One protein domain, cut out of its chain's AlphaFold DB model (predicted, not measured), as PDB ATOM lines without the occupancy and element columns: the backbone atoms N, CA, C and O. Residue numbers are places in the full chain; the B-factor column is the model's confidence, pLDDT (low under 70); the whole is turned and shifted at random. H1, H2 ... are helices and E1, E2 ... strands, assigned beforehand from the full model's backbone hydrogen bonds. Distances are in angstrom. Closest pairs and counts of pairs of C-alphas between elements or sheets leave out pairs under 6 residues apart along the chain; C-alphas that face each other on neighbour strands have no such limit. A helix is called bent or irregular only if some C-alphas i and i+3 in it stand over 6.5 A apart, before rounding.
ATOM      1  N   VAL A 382     147.135 225.827 182.858       89.62
ATOM      2  CA  VAL A 382     147.107 226.960 181.917       89.62
ATOM      3  C   VAL A 382     146.897 226.517 180.465       89.62
ATOM      4  O   VAL A 382     146.213 227.194 179.705       89.62
ATOM      5  N   THR A 383     147.455 225.373 180.060       88.06
ATOM      6  CA  THR A 383     147.248 224.834 178.704       88.06
ATOM      7  C   THR A 383     145.804 224.384 178.479       88.06
ATOM      8  O   THR A 383     145.285 224.561 177.380       88.06
ATOM      9  N   GLU A 384     145.167 223.781 179.486       89.06
ATOM     10  CA  GLU A 384     143.806 223.240 179.357       89.06
ATOM     11  C   GLU A 384     142.724 224.308 179.579       89.06
ATOM     12  O   GLU A 384     141.752 224.357 178.827       89.06
ATOM     13  N   GLU A 385     142.903 225.182 180.570       89.88
ATOM     14  CA  GLU A 385     141.871 226.117 181.042       89.88
ATOM     15  C   GLU A 385     142.123 227.566 180.601       89.88
ATOM     16  O   GLU A 385     141.206 228.383 180.628       89.88
ATOM     17  N   GLY A 386     143.333 227.892 180.141       87.69
ATOM     18  CA  GLY A 386     143.754 229.275 179.946       87.69
ATOM     19  C   GLY A 386     144.220 229.917 181.251       87.69
ATOM     20  O   GLY A 386     144.632 229.235 182.193       87.69
ATOM     21  N   GLY A 387     144.216 231.240 181.312       87.19
ATOM     22  CA  GLY A 387     144.682 231.954 182.491       87.19
ATOM     23  C   GLY A 387     144.085 233.341 182.617       87.19
ATOM     24  O   GLY A 387     143.454 233.864 181.703       87.19
ATOM     25  N   LYS A 388     144.324 233.932 183.782       85.50
ATOM     26  CA  LYS A 388     143.899 235.280 184.122       85.50
ATOM     27  C   LYS A 388     145.103 236.086 184.577       85.50
ATOM     28  O   LYS A 388     145.931 235.585 185.339       85.50
ATOM     29  N   VAL A 389     145.206 237.311 184.080       78.75
ATOM     30  CA  VAL A 389     146.156 238.314 184.554       78.75
ATOM     31  C   VAL A 389     145.347 239.352 185.318       78.75
ATOM     32  O   VAL A 389     144.565 240.096 184.728       78.75
ATOM     33  N   GLU A 390     145.492 239.348 186.641       70.62
ATOM     34  CA  GLU A 390     144.829 240.315 187.511       70.62
ATOM     35  C   GLU A 390     145.636 241.624 187.534       70.62
ATOM     36  O   GLU A 390     146.868 241.582 187.663       70.62
ATOM     37  N   PRO A 391     144.986 242.793 187.413       64.25
ATOM     38  CA  PRO A 391     145.647 244.063 187.634       64.25
ATOM     39  C   PRO A 391     145.992 244.133 189.124       64.25
ATOM     40  O   PRO A 391     145.114 244.191 189.979       64.25
ATOM     41  N   GLY A 392     147.281 244.064 189.465       58.34
ATOM     42  CA  GLY A 392     147.697 244.262 190.855       58.34
ATOM     43  C   GLY A 392     147.432 245.697 191.329       58.34
ATOM     44  O   GLY A 392     147.263 246.602 190.514       58.34
ATOM     45  N   ASP A 393     147.507 245.923 192.647       50.16
ATOM     46  CA  ASP A 393     147.265 247.222 193.315       50.16
ATOM     47  C   ASP A 393     148.142 248.394 192.809       50.16
ATOM     48  O   ASP A 393     147.919 249.554 193.153       50.16
ATOM     49  N   VAL A 394     149.155 248.106 191.987       51.81
ATOM     50  CA  VAL A 394     150.085 249.069 191.392       51.81
ATOM     51  C   VAL A 394     150.167 248.817 189.885       51.81
ATOM     52  O   VAL A 394     151.173 248.295 189.416       51.81
ATOM     53  N   GLY A 395     149.089 249.119 189.146       58.59
ATOM     54  CA  GLY A 395     149.035 249.191 187.674       58.59
ATOM     55  C   GLY A 395     150.030 248.276 186.957       58.59
ATOM     56  O   GLY A 395     151.044 248.754 186.442       58.59
ATOM     57  N   TYR A 396     149.776 246.964 186.989       65.88
ATOM     58  CA  TYR A 396     150.701 245.965 186.454       65.88
ATOM     59  C   TYR A 396     150.984 246.258 184.978       65.88
ATOM     60  O   TYR A 396     150.093 246.203 184.129       65.88
ATOM     61  N   GLN A 397     152.241 246.584 184.681       76.75
ATOM     62  CA  GLN A 397     152.695 246.775 183.315       76.75
ATOM     63  C   GLN A 397     153.037 245.424 182.706       76.75
ATOM     64  O   GLN A 397     153.984 244.758 183.132       76.75
ATOM     65  N   VAL A 398     152.282 245.025 181.690       82.19
ATOM     66  CA  VAL A 398     152.551 243.810 180.931       82.19
ATOM     67  C   VAL A 398     153.394 244.128 179.698       82.19
ATOM     68  O   VAL A 398     153.158 245.131 179.016       82.19
ATOM     69  N   PRO A 399     154.397 243.294 179.388       86.56
ATOM     70  CA  PRO A 399     155.131 243.424 178.147       86.56
ATOM     71  C   PRO A 399     154.235 243.041 176.966       86.56
ATOM     72  O   PRO A 399     153.781 241.902 176.858       86.56
ATOM     73  N   VAL A 400     154.043 243.973 176.040       86.00
ATOM     74  CA  VAL A 400     153.389 243.741 174.754       86.00
ATOM     75  C   VAL A 400     154.444 243.789 173.665       86.00
ATOM     76  O   VAL A 400     155.235 244.730 173.566       86.00
ATOM     77  N   ARG A 401     154.464 242.744 172.841       87.25
ATOM     78  CA  ARG A 401     155.430 242.594 171.760       87.25
ATOM     79  C   ARG A 401     154.740 242.686 170.415       87.25
ATOM     80  O   ARG A 401     153.828 241.912 170.130       87.25
ATOM     81  N   ASP A 402     155.226 243.576 169.557       84.25
ATOM     82  CA  ASP A 402     154.800 243.598 168.160       84.25
ATOM     83  C   ASP A 402     155.232 242.294 167.470       84.25
ATOM     84  O   ASP A 402     156.410 241.928 167.476       84.25
ATOM     85  N   ARG A 403     154.282 241.570 166.867       77.62
ATOM     86  CA  ARG A 403     154.552 240.260 166.249       77.62
ATOM     87  C   ARG A 403     155.527 240.316 165.072       77.62
ATOM     88  O   ARG A 403     156.144 239.296 164.774       77.62
ATOM     89  N   ARG A 404     155.631 241.451 164.375       76.50
ATOM     90  CA  ARG A 404     156.445 241.604 163.163       76.50
ATOM     91  C   ARG A 404     157.825 242.166 163.479       76.50
ATOM     92  O   ARG A 404     158.812 241.675 162.944       76.50
ATOM     93  N   THR A 405     157.899 243.198 164.315       82.31
ATOM     94  CA  THR A 405     159.157 243.893 164.637       82.31
ATOM     95  C   THR A 405     159.832 243.352 165.891       82.31
ATOM     96  O   THR A 405     161.004 243.638 166.120       82.31
ATOM     97  N   ARG A 406     159.095 242.597 166.717       80.31
ATOM     98  CA  ARG A 406     159.502 242.140 168.053       80.31
ATOM     99  C   ARG A 406     159.852 243.265 169.023       80.31
ATOM    100  O   ARG A 406     160.413 242.993 170.083       80.31
ATOM    101  N   GLN A 407     159.500 244.510 168.700       85.81
ATOM    102  CA  GLN A 407     159.676 245.623 169.619       85.81
ATOM    103  C   GLN A 407     158.799 245.419 170.849       85.81
ATOM    104  O   GLN A 407     157.619 245.076 170.747       85.81
ATOM    105  N   MET A 408     159.422 245.617 172.003       88.50
ATOM    106  CA  MET A 408     158.798 245.485 173.306       88.50
ATOM    107  C   MET A 408     158.306 246.852 173.757       88.50
ATOM    108  O   MET A 408     159.065 247.822 173.761       88.50
ATOM    109  N   ARG A 409     157.046 246.908 174.175       90.06
ATOM    110  CA  ARG A 409     156.473 248.027 174.917       90.06
ATOM    111  C   ARG A 409     155.814 247.503 176.182       90.06
ATOM    112  O   ARG A 409     155.522 246.316 176.282       90.06
ATOM    113  N   TYR A 410     155.596 248.384 177.141       86.69
ATOM    114  CA  TYR A 410     154.882 248.060 178.365       86.69
ATOM    115  C   TYR A 410     153.522 248.739 178.321       86.69
ATOM    116  O   TYR A 410     153.439 249.933 178.027       86.69
ATOM    117  N   GLU A 411     152.472 247.971 178.579       83.88
ATOM    118  CA  GLU A 411     151.104 248.468 178.682       83.88
ATOM    119  C   GLU A 411     150.600 248.226 180.097       83.88
ATOM    120  O   GLU A 411     150.772 247.138 180.640       83.88
ATOM    121  N   THR A 412     150.007 249.246 180.708       82.50
ATOM    122  CA  THR A 412     149.306 249.086 181.981       82.50
ATOM    123  C   THR A 412     147.962 248.429 181.702       82.50
ATOM    124  O   THR A 412     147.217 248.910 180.850       82.50
ATOM    125  N   LEU A 413     147.658 247.333 182.396       76.50
ATOM    126  CA  LEU A 413     146.319 246.751 182.365       76.50
ATOM    127  C   LEU A 413     145.416 247.507 183.340       76.50
ATOM    128  O   LEU A 413     145.666 247.498 184.546       76.50
ATOM    129  N   ASP A 414     144.374 248.143 182.808       72.06
ATOM    130  CA  ASP A 414     143.358 248.834 183.610       72.06
ATOM    131  C   ASP A 414     142.279 247.867 184.138       72.06
ATOM    132  O   ASP A 414     141.604 248.162 185.122       72.06
ATOM    133  N   GLU A 415     142.137 246.693 183.509       77.62
ATOM    134  CA  GLU A 415     141.151 245.658 183.838       77.62
ATOM    135  C   GLU A 415     141.778 244.254 183.816       77.62
ATOM    136  O   GLU A 415     142.884 244.039 183.313       77.62
ATOM    137  N   GLU A 416     141.055 243.281 184.373       78.25
ATOM    138  CA  GLU A 416     141.425 241.867 184.323       78.25
ATOM    139  C   GLU A 416     141.483 241.354 182.884       78.25
ATOM    140  O   GLU A 416     140.539 241.507 182.108       78.25
ATOM    141  N   PHE A 417     142.590 240.696 182.540       83.00
ATOM    142  CA  PHE A 417     142.776 240.098 181.225       83.00
ATOM    143  C   PHE A 417     142.698 238.573 181.323       83.00
ATOM    144  O   PHE A 417     143.613 237.911 181.824       83.00
ATOM    145  N   GLU A 418     141.593 238.011 180.843       87.50
ATOM    146  CA  GLU A 418     141.376 236.569 180.740       87.50
ATOM    147  C   GLU A 418     141.686 236.080 179.324       87.50
ATOM    148  O   GLU A 418     141.322 236.717 178.337       87.50
ATOM    149  N   TYR A 419     142.354 234.932 179.222       87.19
ATOM    150  CA  TYR A 419     142.651 234.286 177.950       87.19
ATOM    151  C   TYR A 419     142.401 232.787 178.028       87.19
ATOM    152  O   TYR A 419     142.631 232.136 179.044       87.19
ATOM    153  N   THR A 420     141.974 232.221 176.911       90.00
ATOM    154  CA  THR A 420     141.710 230.792 176.756       90.00
ATOM    155  C   THR A 420     142.972 230.022 176.359       90.00
ATOM    156  O   THR A 420     143.928 230.571 175.807       90.00
ATOM    157  N   GLY A 421     142.959 228.694 176.515       84.50
ATOM    158  CA  GLY A 421     144.036 227.834 176.004       84.50
ATOM    159  C   GLY A 421     144.260 227.934 174.481       84.50
ATOM    160  O   GLY A 421     145.346 227.624 173.994       84.50
ATOM    161  N   LYS A 422     143.264 228.410 173.713       85.25
ATOM    162  CA  LYS A 422     143.393 228.665 172.264       85.25
ATOM    163  C   LYS A 422     144.194 229.931 171.951       85.25
ATOM    164  O   LYS A 422     144.750 230.036 170.860       85.25
ATOM    165  N   GLU A 423     144.223 230.880 172.877       85.12
ATOM    166  CA  GLU A 423     144.950 232.148 172.760       85.12
ATOM    167  C   GLU A 423     146.400 232.023 173.235       85.12
ATOM    168  O   GLU A 423     147.270 232.765 172.769       85.12
ATOM    169  N   LEU A 424     146.678 231.027 174.086       86.25
ATOM    170  CA  LEU A 424     148.022 230.680 174.532       86.25
ATOM    171  C   LEU A 424     148.937 230.321 173.344       86.25
ATOM    172  O   LEU A 424     148.583 229.537 172.459       86.25
ATOM    173  N   ASP A 425     150.122 230.918 173.335       84.19
ATOM    174  CA  ASP A 425     151.172 230.924 172.306       84.19
ATOM    175  C   ASP A 425     150.700 231.356 170.912       84.19
ATOM    176  O   ASP A 425     151.396 231.142 169.923       84.19
ATOM    177  N   ARG A 426     149.516 231.975 170.830       81.19
ATOM    178  CA  ARG A 426     149.059 232.732 169.665       81.19
ATOM    179  C   ARG A 426     149.084 234.213 170.005       81.19
ATOM    180  O   ARG A 426     149.967 234.939 169.551       81.19
ATOM    181  N   SER A 427     148.105 234.699 170.761       84.56
ATOM    182  CA  SER A 427     148.007 236.102 171.196       84.56
ATOM    183  C   SER A 427     148.661 236.344 172.555       84.56
ATOM    184  O   SER A 427     149.110 237.458 172.802       84.56
ATOM    185  N   VAL A 428     148.768 235.312 173.397       86.44
ATOM    186  CA  VAL A 428     149.309 235.408 174.759       86.44
ATOM    187  C   VAL A 428     150.459 234.429 174.924       86.44
ATOM    188  O   VAL A 428     150.287 233.243 174.681       86.44
ATOM    189  N   VAL A 429     151.624 234.891 175.371       87.81
ATOM    190  CA  VAL A 429     152.768 234.014 175.664       87.81
ATOM    191  C   VAL A 429     152.892 233.858 177.172       87.81
ATOM    192  O   VAL A 429     152.958 234.855 177.889       87.81
ATOM    193  N   ASN A 430     152.967 232.616 177.657       90.00
ATOM    194  CA  ASN A 430     153.251 232.325 179.061       90.00
ATOM    195  C   ASN A 430     154.596 231.586 179.187       90.00
ATOM    196  O   ASN A 430     154.631 230.355 179.120       90.00
ATOM    197  N   PRO A 431     155.714 232.305 179.414       90.81
ATOM    198  CA  PRO A 431     157.036 231.686 179.506       90.81
ATOM    199  C   PRO A 431     157.143 230.622 180.608       90.81
ATOM    200  O   PRO A 431     157.882 229.650 180.464       90.81
ATOM    201  N   ASN A 432     156.395 230.770 181.706       91.56
ATOM    202  CA  ASN A 432     156.408 229.800 182.802       91.56
ATOM    203  C   ASN A 432     155.722 228.487 182.425       91.56
ATOM    204  O   ASN A 432     156.132 227.436 182.915       91.56
ATOM    205  N   GLN A 433     154.727 228.518 181.535       93.75
ATOM    206  CA  GLN A 433     154.121 227.298 181.009       93.75
ATOM    207  C   GLN A 433     155.139 226.517 180.162       93.75
ATOM    208  O   GLN A 433     155.332 225.327 180.411       93.75
ATOM    209  N   ILE A 434     155.858 227.193 179.258       95.12
ATOM    210  CA  ILE A 434     156.910 226.578 178.429       95.12
ATOM    211  C   ILE A 434     157.999 225.977 179.327       95.12
ATOM    212  O   ILE A 434     158.361 224.809 179.181       95.12
ATOM    213  N   ARG A 435     158.478 226.747 180.318       96.06
ATOM    214  CA  ARG A 435     159.484 226.275 181.283       96.06
ATOM    215  C   ARG A 435     159.002 225.067 182.079       96.06
ATOM    216  O   ARG A 435     159.755 224.111 182.190       96.06
ATOM    217  N   THR A 436     157.763 225.071 182.573       95.94
ATOM    218  CA  THR A 436     157.189 223.936 183.323       95.94
ATOM    219  C   THR A 436     157.197 222.651 182.490       95.94
ATOM    220  O   THR A 436     157.584 221.591 182.985       95.94
ATOM    221  N   VAL A 437     156.810 222.732 181.211       96.44
ATOM    222  CA  VAL A 437     156.832 221.575 180.297       96.44
ATOM    223  C   VAL A 437     158.259 221.070 180.086       96.44
ATOM    224  O   VAL A 437     158.509 219.871 180.204       96.44
ATOM    225  N   LEU A 438     159.209 221.971 179.825       97.56
ATOM    226  CA  LEU A 438     160.612 221.616 179.598       97.56
ATOM    227  C   LEU A 438     161.302 221.071 180.853       97.56
ATOM    228  O   LEU A 438     162.088 220.135 180.748       97.56
ATOM    229  N   GLN A 439     161.000 221.619 182.031       97.44
ATOM    230  CA  GLN A 439     161.498 221.126 183.317       97.44
ATOM    231  C   GLN A 439     160.992 219.712 183.576       97.44
ATOM    232  O   GLN A 439     161.787 218.821 183.859       97.44
ATOM    233  N   THR A 440     159.691 219.488 183.367       96.88
ATOM    234  CA  THR A 440     159.100 218.150 183.473       96.88
ATOM    235  C   THR A 440     159.788 217.187 182.506       96.88
ATOM    236  O   THR A 440     160.204 216.109 182.910       96.88
ATOM    237  N   TYR A 441     159.979 217.576 181.244       96.44
ATOM    238  CA  TYR A 441     160.690 216.738 180.279       96.44
ATOM    239  C   TYR A 441     162.126 216.424 180.728       96.44
ATOM    240  O   TYR A 441     162.518 215.258 180.748       96.44
ATOM    241  N   ARG A 442     162.891 217.433 181.159       95.75
ATOM    242  CA  ARG A 442     164.265 217.278 181.661       95.75
ATOM    243  C   ARG A 442     164.355 216.319 182.850       95.75
ATOM    244  O   ARG A 442     165.274 215.512 182.905       95.75
ATOM    245  N   GLU A 443     163.425 216.402 183.796       95.50
ATOM    246  CA  GLU A 443     163.393 215.538 184.984       95.50
ATOM    247  C   GLU A 443     163.010 214.090 184.648       95.50
ATOM    248  O   GLU A 443     163.488 213.147 185.284       95.50
ATOM    249  N   ARG A 444     162.144 213.909 183.644       95.81
ATOM    250  CA  ARG A 444     161.530 212.614 183.315       95.81
ATOM    251  C   ARG A 444     162.266 211.848 182.219       95.81
ATOM    252  O   ARG A 444     162.134 210.628 182.145       95.81
ATOM    253  N   VAL A 445     163.086 212.519 181.404       95.06
ATOM    254  CA  VAL A 445     163.744 211.906 180.236       95.06
ATOM    255  C   VAL A 445     164.625 210.706 180.584       95.06
ATOM    256  O   VAL A 445     164.601 209.728 179.851       95.06
ATOM    257  N   PHE A 446     165.325 210.728 181.718       95.12
ATOM    258  CA  PHE A 446     166.195 209.626 182.160       95.12
ATOM    259  C   PHE A 446     165.638 208.833 183.346       95.12
ATOM    260  O   PHE A 446     166.330 207.985 183.897       95.12
ATOM    261  N   THR A 447     164.417 209.129 183.788       93.19
ATOM    262  CA  THR A 447     163.792 208.440 184.928       93.19
ATOM    263  C   THR A 447     162.570 207.635 184.514       93.19
ATOM    264  O   THR A 447     162.360 206.547 185.038       93.19
ATOM    265  N   GLU A 448     161.794 208.137 183.551       93.06
ATOM    266  CA  GLU A 448     160.557 207.507 183.083       93.06
ATOM    267  C   GLU A 448     160.572 207.216 181.581       93.06
ATOM    268  O   GLU A 448     160.087 206.166 181.184       93.06
ATOM    269  N   LEU A 449     161.126 208.112 180.753       92.00
ATOM    270  CA  LEU A 449     161.068 207.970 179.289       92.00
ATOM    271  C   LEU A 449     162.153 207.041 178.732       92.00
ATOM    272  O   LEU A 449     161.860 206.162 177.935       92.00
ATOM    273  N   PHE A 450     163.405 207.260 179.139       92.31
ATOM    274  CA  PHE A 450     164.574 206.495 178.691       92.31
ATOM    275  C   PHE A 450     165.487 206.144 179.881       92.31
ATOM    276  O   PHE A 450     166.644 206.585 179.924       92.31
ATOM    277  N   PRO A 451     164.979 205.413 180.896       92.50
ATOM    278  CA  PRO A 451     165.734 205.069 182.107       92.50
ATOM    279  C   PRO A 451     166.978 204.208 181.843       92.50
ATOM    280  O   PRO A 451     167.879 204.138 182.674       92.50
ATOM    281  N   GLU A 452     167.046 203.552 180.688       91.44
ATOM    282  CA  GLU A 452     168.179 202.748 180.242       91.44
ATOM    283  C   GLU A 452     169.362 203.577 179.714       91.44
ATOM    284  O   GLU A 452     170.455 203.039 179.523       91.44
ATOM    285  N   ARG A 453     169.174 204.878 179.456       90.69
ATOM    286  CA  ARG A 453     170.235 205.749 178.932       90.69
ATOM    287  C   ARG A 453     171.121 206.298 180.047       90.69
ATOM    288  O   ARG A 453     170.665 206.626 181.133       90.69
ATOM    289  N   THR A 454     172.406 206.481 179.736       85.50
ATOM    290  CA  THR A 454     173.448 206.893 180.699       85.50
ATOM    291  C   THR A 454     173.286 208.308 181.257       85.50
ATOM    292  O   THR A 454     173.936 208.646 182.240       85.50
ATOM    293  N   GLY A 455     172.477 209.156 180.617       84.19
ATOM    294  CA  GLY A 455     172.343 210.570 180.973       84.19
ATOM    295  C   GLY A 455     173.445 211.481 180.424       84.19
ATOM    296  O   GLY A 455     173.318 212.694 180.535       84.19
ATOM    297  N   GLU A 456     174.496 210.930 179.799       87.44
ATOM    298  CA  GLU A 456     175.616 211.717 179.250       87.44
ATOM    299  C   GLU A 456     175.153 212.669 178.140       87.44
ATOM    300  O   GLU A 456     175.580 213.816 178.068       87.44
ATOM    301  N   TRP A 457     174.233 212.195 177.299       90.31
ATOM    302  CA  TRP A 457     173.646 212.970 176.216       90.31
ATOM    303  C   TRP A 457     172.124 212.894 176.284       90.31
ATOM    304  O   TRP A 457     171.551 211.801 176.247       90.31
ATOM    305  N   LEU A 458     171.454 214.053 176.291       94.38
ATOM    306  CA  LEU A 458     170.009 214.130 176.038       94.38
ATOM    307  C   LEU A 458     169.704 213.424 174.713       94.38
ATOM    308  O   LEU A 458     170.399 213.739 173.756       94.38
ATOM    309  N   PRO A 459     168.728 212.507 174.583       93.75
ATOM    310  CA  PRO A 459     168.283 212.004 173.278       93.75
ATOM    311  C   PRO A 459     168.073 213.139 172.264       93.75
ATOM    312  O   PRO A 459     167.810 214.271 172.652       93.75
ATOM    313  N   LYS A 460     168.249 212.876 170.964       94.50
ATOM    314  CA  LYS A 460     167.935 213.899 169.961       94.50
ATOM    315  C   LYS A 460     166.433 214.171 170.042       94.50
ATOM    316  O   LYS A 460     165.641 213.244 169.933       94.50
ATOM    317  N   THR A 461     166.060 215.427 170.255       95.00
ATOM    318  CA  THR A 461     164.674 215.807 170.544       95.00
ATOM    319  C   THR A 461     164.201 216.829 169.534       95.00
ATOM    320  O   THR A 461     164.813 217.883 169.362       95.00
ATOM    321  N   LEU A 462     163.087 216.526 168.877       94.44
ATOM    322  CA  LEU A 462     162.398 217.446 167.987       94.44
ATOM    323  C   LEU A 462     161.167 218.012 168.704       94.44
ATOM    324  O   LEU A 462     160.326 217.252 169.182       94.44
ATOM    325  N   ILE A 463     161.062 219.337 168.787       94.94
ATOM    326  CA  ILE A 463     159.925 220.037 169.396       94.94
ATOM    327  C   ILE A 463     159.151 220.773 168.304       94.94
ATOM    328  O   ILE A 463     159.707 221.620 167.604       94.94
ATOM    329  N   PHE A 464     157.857 220.473 168.192       92.75
ATOM    330  CA  PHE A 464     156.933 221.153 167.288       92.75
ATOM    331  C   PHE A 464     156.273 222.343 167.995       92.75
ATOM    332  O   PHE A 464     155.495 222.177 168.936       92.75
ATOM    333  N   ALA A 465     156.616 223.548 167.551       91.75
ATOM    334  CA  ALA A 465     156.052 224.812 167.999       91.75
ATOM    335  C   ALA A 465     154.802 225.181 167.186       91.75
ATOM    336  O   ALA A 465     154.570 224.660 166.100       91.75
ATOM    337  N   LYS A 466     154.003 226.120 167.706       87.62
ATOM    338  CA  LYS A 466     152.772 226.583 167.034       87.62
ATOM    339  C   LYS A 466     153.043 227.553 165.882       87.62
ATOM    340  O   LYS A 466     152.301 227.560 164.910       87.62
ATOM    341  N   ASP A 467     154.054 228.403 166.031       85.50
ATOM    342  CA  ASP A 467     154.501 229.365 165.027       85.50
ATOM    343  C   ASP A 467     155.981 229.726 165.254       85.50
ATOM    344  O   ASP A 467     156.617 229.245 166.199       85.50
ATOM    345  N   ASP A 468     156.551 230.563 164.380       85.44
ATOM    346  CA  ASP A 468     157.971 230.937 164.446       85.44
ATOM    347  C   ASP A 468     158.334 231.719 165.722       85.44
ATOM    348  O   ASP A 468     159.437 231.569 166.250       85.44
ATOM    349  N   ASN A 469     157.404 232.520 166.254       86.44
ATOM    350  CA  ASN A 469     157.635 233.258 167.493       86.44
ATOM    351  C   ASN A 469     157.677 232.299 168.682       86.44
ATOM    352  O   ASN A 469     158.576 232.402 169.514       86.44
ATOM    353  N   HIS A 470     156.744 231.349 168.741       90.44
ATOM    354  CA  HIS A 470     156.728 230.307 169.755       90.44
ATOM    355  C   HIS A 470     157.986 229.432 169.670       90.44
ATOM    356  O   HIS A 470     158.582 229.123 170.700       90.44
ATOM    357  N   ALA A 471     158.445 229.100 168.459       92.00
ATOM    358  CA  ALA A 471     159.693 228.368 168.265       92.00
ATOM    359  C   ALA A 471     160.893 229.116 168.871       92.00
ATOM    360  O   ALA A 471     161.730 228.494 169.525       92.00
ATOM    361  N   GLU A 472     160.954 230.442 168.716       91.38
ATOM    362  CA  GLU A 472     161.998 231.252 169.351       91.38
ATOM    363  C   GLU A 472     161.948 231.167 170.884       91.38
ATOM    364  O   GLU A 472     162.971 230.920 171.522       91.38
ATOM    365  N   GLU A 473     160.763 231.345 171.480       93.31
ATOM    366  CA  GLU A 473     160.604 231.294 172.941       93.31
ATOM    367  C   GLU A 473     161.013 229.930 173.507       93.31
ATOM    368  O   GLU A 473     161.706 229.863 174.524       93.31
ATOM    369  N   ILE A 474     160.642 228.837 172.828       96.25
ATOM    370  CA  ILE A 474     161.033 227.481 173.225       96.25
ATOM    371  C   ILE A 474     162.554 227.322 173.165       96.25
ATOM    372  O   ILE A 474     163.128 226.779 174.103       96.25
ATOM    373  N   VAL A 475     163.233 227.790 172.111       95.75
ATOM    374  CA  VAL A 475     164.698 227.648 171.998       95.75
ATOM    375  C   VAL A 475     165.416 228.337 173.157       95.75
ATOM    376  O   VAL A 475     166.317 227.742 173.753       95.75
ATOM    377  N   HIS A 476     165.006 229.556 173.513       95.31
ATOM    378  CA  HIS A 476     165.560 230.249 174.676       95.31
ATOM    379  C   HIS A 476     165.270 229.493 175.975       95.31
ATOM    380  O   HIS A 476     166.189 229.237 176.754       95.31
ATOM    381  N   ALA A 477     164.022 229.062 176.177       97.31
ATOM    382  CA  ALA A 477     163.628 228.332 177.375       97.31
ATOM    383  C   ALA A 477     164.354 226.982 177.512       97.31
ATOM    384  O   ALA A 477     164.720 226.604 178.621       97.31
ATOM    385  N   VAL A 478     164.619 226.268 176.412       98.06
ATOM    386  CA  VAL A 478     165.406 225.023 176.420       98.06
ATOM    387  C   VAL A 478     166.821 225.300 176.919       98.06
ATOM    388  O   VAL A 478     167.286 224.618 177.826       98.06
ATOM    389  N   ARG A 479     167.500 226.320 176.381       97.19
ATOM    390  CA  ARG A 479     168.866 226.669 176.808       97.19
ATOM    391  C   ARG A 479     168.916 227.022 178.294       97.19
ATOM    392  O   ARG A 479     169.774 226.518 179.010       97.19
ATOM    393  N   GLU A 480     167.957 227.813 178.774       97.38
ATOM    394  CA  GLU A 480     167.854 228.183 180.192       97.38
ATOM    395  C   GLU A 480     167.571 226.978 181.102       97.38
ATOM    396  O   GLU A 480     168.258 226.786 182.103       97.38
ATOM    397  N   VAL A 481     166.569 226.157 180.770       97.56
ATOM    398  CA  VAL A 481     166.121 225.035 181.617       97.56
ATOM    399  C   VAL A 481     167.161 223.919 181.686       97.56
ATOM    400  O   VAL A 481     167.318 223.291 182.735       97.56
ATOM    401  N   PHE A 482     167.865 223.660 180.582       96.25
ATOM    402  CA  PHE A 482     168.929 222.659 180.538       96.25
ATOM    403  C   PHE A 482     170.282 223.210 181.009       96.25
ATOM    404  O   PHE A 482     171.129 222.416 181.409       96.25
ATOM    405  N   GLY A 483     170.457 224.537 181.057       96.06
ATOM    406  CA  GLY A 483     171.715 225.182 181.441       96.06
ATOM    407  C   GLY A 483     172.798 225.058 180.367       96.06
ATOM    408  O   GLY A 483     173.970 224.912 180.696       96.06
ATOM    409  N   GLU A 484     172.396 225.082 179.096       96.00
ATOM    410  CA  GLU A 484     173.216 224.690 177.945       96.00
ATOM    411  C   GLU A 484     173.471 225.844 176.959       96.00
ATOM    412  O   GLU A 484     172.782 226.869 176.957       96.00
ATOM    413  N   GLY A 485     174.476 225.662 176.096       93.88
ATOM    414  CA  GLY A 485     174.925 226.651 175.113       93.88
ATOM    415  C   GLY A 485     173.999 226.859 173.904       93.88
ATOM    416  O   GLY A 485     172.993 226.176 173.696       93.88
ATOM    417  N   ASN A 486     174.360 227.823 173.048       92.81
ATOM    418  CA  ASN A 486     173.598 228.153 171.831       92.81
ATOM    419  C   ASN A 486     173.606 227.040 170.768       92.81
ATOM    420  O   ASN A 486     172.740 227.010 169.893       92.81
ATOM    421  N   ASP A 487     174.595 226.158 170.821       94.06
ATOM    422  CA  ASP A 487     174.760 224.981 169.976       94.06
ATOM    423  C   ASP A 487     173.872 223.806 170.408       94.06
ATOM    424  O   ASP A 487     173.537 222.977 169.568       94.06
ATOM    425  N   PHE A 488     173.424 223.761 171.667       96.44
ATOM    426  CA  PHE A 488     172.582 222.684 172.193       96.44
ATOM    427  C   PHE A 488     171.171 222.660 171.594       96.44
ATOM    428  O   PHE A 488     170.666 221.593 171.236       96.44
ATOM    429  N   ALA A 489     170.535 223.828 171.474       95.62
ATOM    430  CA  ALA A 489     169.181 223.969 170.943       95.62
ATOM    431  C   ALA A 489     169.146 224.949 169.771       95.62
ATOM    432  O   ALA A 489     169.594 226.093 169.903       95.62
ATOM    433  N   LYS A 490     168.589 224.522 168.633       93.56
ATOM    434  CA  LYS A 490     168.523 225.320 167.401       93.56
ATOM    435  C   LYS A 490     167.090 225.431 166.886       93.56
ATOM    436  O   LYS A 490     166.346 224.450 166.867       93.56
ATOM    437  N   LYS A 491     166.730 226.635 166.429       92.00
ATOM    438  CA  LYS A 491     165.505 226.871 165.663       92.00
ATOM    439  C   LYS A 491     165.735 226.427 164.222       92.00
ATOM    440  O   LYS A 491     166.728 226.804 163.600       92.00
ATOM    441  N   ILE A 492     164.829 225.613 163.705       88.06
ATOM    442  CA  ILE A 492     164.854 225.091 162.342       88.06
ATOM    443  C   ILE A 492     163.494 225.440 161.728       88.06
ATOM    444  O   ILE A 492     162.546 224.661 161.783       88.06
ATOM    445  N   THR A 493     163.388 226.658 161.187       79.38
ATOM    446  CA  THR A 493     162.194 227.181 160.499       79.38
ATOM    447  C   THR A 493     162.581 227.855 159.180       79.38
ATOM    448  O   THR A 493     163.754 228.137 158.934       79.38
ATOM    449  N   TYR A 494     161.592 228.149 158.331       65.62
ATOM    450  CA  TYR A 494     161.796 228.835 157.049       65.62
ATOM    451  C   TYR A 494     162.335 230.272 157.193       65.62
ATOM    452  O   TYR A 494     162.942 230.799 156.268       65.62
ATOM    453  N   ARG A 495     162.147 230.912 158.355       64.94
ATOM    454  CA  ARG A 495     162.645 232.268 158.659       64.94
ATOM    455  C   ARG A 495     163.927 232.229 159.492       64.94
ATOM    456  O   ARG A 495     164.048 232.929 160.499       64.94
ATOM    457  N   ASN A 496     164.887 231.396 159.096       62.62
ATOM    458  CA  ASN A 496     166.200 231.394 159.731       62.62
ATOM    459  C   ASN A 496     167.064 232.532 159.177       62.62
ATOM    460  O   ASN A 496     167.609 232.464 158.079       62.62
ATOM    461  N   ASN A 497     167.215 233.589 159.974       57.09
ATOM    462  CA  ASN A 497     168.122 234.688 159.668       57.09
ATOM    463  C   ASN A 497     169.552 234.281 160.064       57.09
ATOM    464  O   ASN A 497     169.948 234.466 161.212       57.09
ATOM    465  N   GLY A 498     170.323 233.726 159.123       64.56
ATOM    466  CA  GLY A 498     171.787 233.615 159.242       64.56
ATOM    467  C   GLY A 498     172.400 232.217 159.107       64.56
ATOM    468  O   GLY A 498     173.606 232.130 158.894       64.56
ATOM    469  N   GLU A 499     171.614 231.138 159.170       73.50
ATOM    470  CA  GLU A 499     172.092 229.758 158.976       73.50
ATOM    471  C   GLU A 499     171.175 229.004 158.004       73.50
ATOM    472  O   GLU A 499     169.952 229.085 158.116       73.50
ATOM    473  N   ASP A 500     171.764 228.257 157.064       80.50
ATOM    474  CA  ASP A 500     171.026 227.436 156.101       80.50
ATOM    475  C   ASP A 500     170.251 226.313 156.826       80.50
ATOM    476  O   ASP A 500     170.871 225.445 157.457       80.50
ATOM    477  N   PRO A 501     168.907 226.275 156.728       79.75
ATOM    478  CA  PRO A 501     168.094 225.195 157.275       79.75
ATOM    479  C   PRO A 501     168.545 223.790 156.869       79.75
ATOM    480  O   PRO A 501     168.512 222.877 157.697       79.75
ATOM    481  N   LYS A 502     169.004 223.598 155.621       79.25
ATOM    482  CA  LYS A 502     169.470 222.287 155.136       79.25
ATOM    483  C   LYS A 502     170.735 221.854 155.880       79.25
ATOM    484  O   LYS A 502     170.857 220.687 156.260       79.25
ATOM    485  N   ALA A 503     171.653 222.786 156.140       86.19
ATOM    486  CA  ALA A 503     172.851 222.534 156.936       86.19
ATOM    487  C   ALA A 503     172.512 222.193 158.397       86.19
ATOM    488  O   ALA A 503     173.065 221.237 158.940       86.19
ATOM    489  N   LEU A 504     171.560 222.904 159.005       88.25
ATOM    490  CA  LEU A 504     171.100 222.638 160.372       88.25
ATOM    491  C   LEU A 504     170.430 221.270 160.523       88.25
ATOM    492  O   LEU A 504     170.722 220.544 161.471       88.25
ATOM    493  N   ILE A 505     169.571 220.890 159.575       87.31
ATOM    494  CA  ILE A 505     168.948 219.559 159.540       87.31
ATOM    495  C   ILE A 505     170.021 218.476 159.396       87.31
ATOM    496  O   ILE A 505     169.984 217.464 160.099       87.31
ATOM    497  N   LYS A 506     171.005 218.693 158.512       88.06
ATOM    498  CA  LYS A 506     172.130 217.769 158.337       88.06
ATOM    499  C   LYS A 506     172.914 217.606 159.639       88.06
ATOM    500  O   LYS A 506     173.132 216.469 160.048       88.06
ATOM    501  N   ALA A 507     173.278 218.705 160.299       90.75
ATOM    502  CA  ALA A 507     173.979 218.675 161.580       90.75
ATOM    503  C   ALA A 507     173.153 217.949 162.651       90.75
ATOM    504  O   ALA A 507     173.633 217.025 163.301       90.75
ATOM    505  N   PHE A 508     171.859 218.262 162.769       92.12
ATOM    506  CA  PHE A 508     170.981 217.592 163.726       92.12
ATOM    507  C   PHE A 508     170.910 216.072 163.502       92.12
ATOM    508  O   PHE A 508     170.865 215.320 164.478       92.12
ATOM    509  N   ARG A 509     170.987 215.619 162.244       89.50
ATOM    510  CA  ARG A 509     170.956 214.201 161.865       89.50
ATOM    511  C   ARG A 509     172.240 213.429 162.181       89.50
ATOM    512  O   ARG A 509     172.134 212.243 162.477       89.50
ATOM    513  N   VAL A 510     173.426 214.028 162.058       90.69
ATOM    514  CA  VAL A 510     174.697 213.267 162.132       90.69
ATOM    515  C   VAL A 510     175.684 213.766 163.180       90.69
ATOM    516  O   VAL A 510     176.470 212.967 163.683       90.69
ATOM    517  N   ASP A 511     175.637 215.044 163.539       93.19
ATOM    518  CA  ASP A 511     176.576 215.630 164.491       93.19
ATOM    519  C   ASP A 511     176.079 215.434 165.933       93.19
ATOM    520  O   ASP A 511     174.872 215.292 166.168       93.19
ATOM    521  N   PRO A 512     176.968 215.452 166.947       92.00
ATOM    522  CA  PRO A 512     176.552 215.381 168.348       92.00
ATOM    523  C   PRO A 512     175.572 216.495 168.739       92.00
ATOM    524  O   PRO A 512     174.593 216.210 169.434       92.00
ATOM    525  N   MET A 513     175.790 217.713 168.230       93.25
ATOM    526  CA  MET A 513     174.962 218.908 168.434       93.25
ATOM    527  C   MET A 513     174.287 219.360 167.129       93.25
ATOM    528  O   MET A 513     174.849 219.136 166.059       93.25
ATOM    529  N   PRO A 514     173.108 220.009 167.183       94.50
ATOM    530  CA  PRO A 514     172.299 220.291 168.378       94.50
ATOM    531  C   PRO A 514     171.640 219.037 168.971       94.50
ATOM    532  O   PRO A 514     171.454 218.051 168.262       94.50
ATOM    533  N   ARG A 515     171.278 219.043 170.262       95.12
ATOM    534  CA  ARG A 515     170.445 217.984 170.876       95.12
ATOM    535  C   ARG A 515     168.962 218.242 170.719       95.12
ATOM    536  O   ARG A 515     168.209 217.283 170.593       95.12
ATOM    537  N   VAL A 516     168.561 219.510 170.682       96.44
ATOM    538  CA  VAL A 516     167.162 219.905 170.527       96.44
ATOM    539  C   VAL A 516     166.989 220.727 169.256       96.44
ATOM    540  O   VAL A 516     167.636 221.760 169.074       96.44
ATOM    541  N   ALA A 517     166.097 220.284 168.382       94.44
ATOM    542  CA  ALA A 517     165.625 221.063 167.248       94.44
ATOM    543  C   ALA A 517     164.198 221.537 167.527       94.44
ATOM    544  O   ALA A 517     163.346 220.740 167.913       94.44
ATOM    545  N   VAL A 518     163.928 222.825 167.323       93.81
ATOM    546  CA  VAL A 518     162.578 223.391 167.436       93.81
ATOM    547  C   VAL A 518     162.116 223.829 166.051       93.81
ATOM    548  O   VAL A 518     162.783 224.635 165.404       93.81
ATOM    549  N   THR A 519     160.990 223.291 165.594       90.62
ATOM    550  CA  THR A 519     160.420 223.510 164.254       90.62
ATOM    551  C   THR A 519     158.956 223.916 164.361       90.62
ATOM    552  O   THR A 519     158.330 223.696 165.391       90.62
ATOM    553  N   VAL A 520     158.398 224.463 163.283       84.31
ATOM    554  CA  VAL A 520     156.944 224.504 163.061       84.31
ATOM    555  C   VAL A 520     156.610 223.358 162.101       84.31
ATOM    556  O   VAL A 520     156.489 222.228 162.556       84.31
TER     557      VAL A 520
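AT A GLANCE: This is residues 382 to 520 of the 532 residues of the protein "Type III restriction enzyme, res subunit" of Halomonas saccharevitans (UniProt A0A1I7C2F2). Two lobes lie end to end: a small open one, in which the hairpin E2 E3 and the strand pair E1 E4 stand apart from each other, and a larger one, a three-stranded sheet E5 E7 E6 with H3 over one face and H4 over the other. H2, the longest helix, packs on H3. The printed part has 139 residues with four named helices and seven named strands, in the order H1 E1 E2 E3 E4 H2 E5 H3 E6 H4 E7; the class is mixed, helices and strands. The sheet E5 E7 E6 is parallel, and both two-stranded sheets are antiparallel. The whole is only just loose, close to compact, with a radius of gyration of the C-alphas of 17.3 A and spans of 52 by 36 by 24 A.

IN THESE COORDINATES: H1, residues 382 to 385, begins at C-alpha 382 at (147.107, 226.960, 181.917). E1 is residues 387 to 389, E2 397 to 401 with 12.6 A, E3 408 to 412 with 13.4 A, and E4 417 to 419. H2, residues 431 to 449, measures 24.1 A from C-alpha 431 at (157.036, 231.686, 179.506); it is irregular, with C-alphas 443 and 446 7.1 A apart and a kink of 39 degrees near residue 443. E5 is residues 461 to 464, H3 468 to 482 with 21.2 A, E6 489 to 491, and H4 501 to 510 with 14.5 A. E7, residues 516 to 519, ends at C-alpha 519 at (160.420, 223.510, 164.254).

HOW THE PARTS SIT: In the sheet, N 463 and O 517 of E5 and E7 are 2.8 A apart, and N 518 and O 490 of E7 and E6 2.9 A, within hydrogen-bond range. H3 is on it at a height of 8.0 A, over E7 and E6 and along the strands; its closest C-alphas to E7 are Ala 471 and Val 518, 5.8 A. H4 is on the opposite face at 10.0 A, over E7, slantwise to it at 35 degrees on the local plane. E5, H3, E6 form a split strand-helix-strand unit, with E7 between its strands; E6, H4, E7 form an unsplit one, its strands neighbours. Both crossovers are right-handed. H2 touches H3 at a steep tilt of 55 degrees, the same way; the closest C-alphas are Arg 435 and Ala 477, 6.1 A. H1 and H2 are close but not clearly touching: the closest C-alphas, Val 382 and Gln 433, are 7.1 A apart. In the hairpin E2 and E3, N 398 and O 411 are 2.8 A apart; in the antiparallel pair E1 and E4, N 389 and O 417 are 2.8 A apart. Every O i to N i+4 pair is within hydrogen-bond range in H3 and H4, 12 of 15 in H2; H1 is too short for such a pair.

THE WHOLE: The C-alphas farthest apart, Asp 393 and Val 510, are 53.6 A apart. The printed part has no cut. The links E4 to H2 and H2 to E5 are long. The mean pLDDT of the printed part is 87.0; residues 391 to 396 and 494 to 498 are under 70.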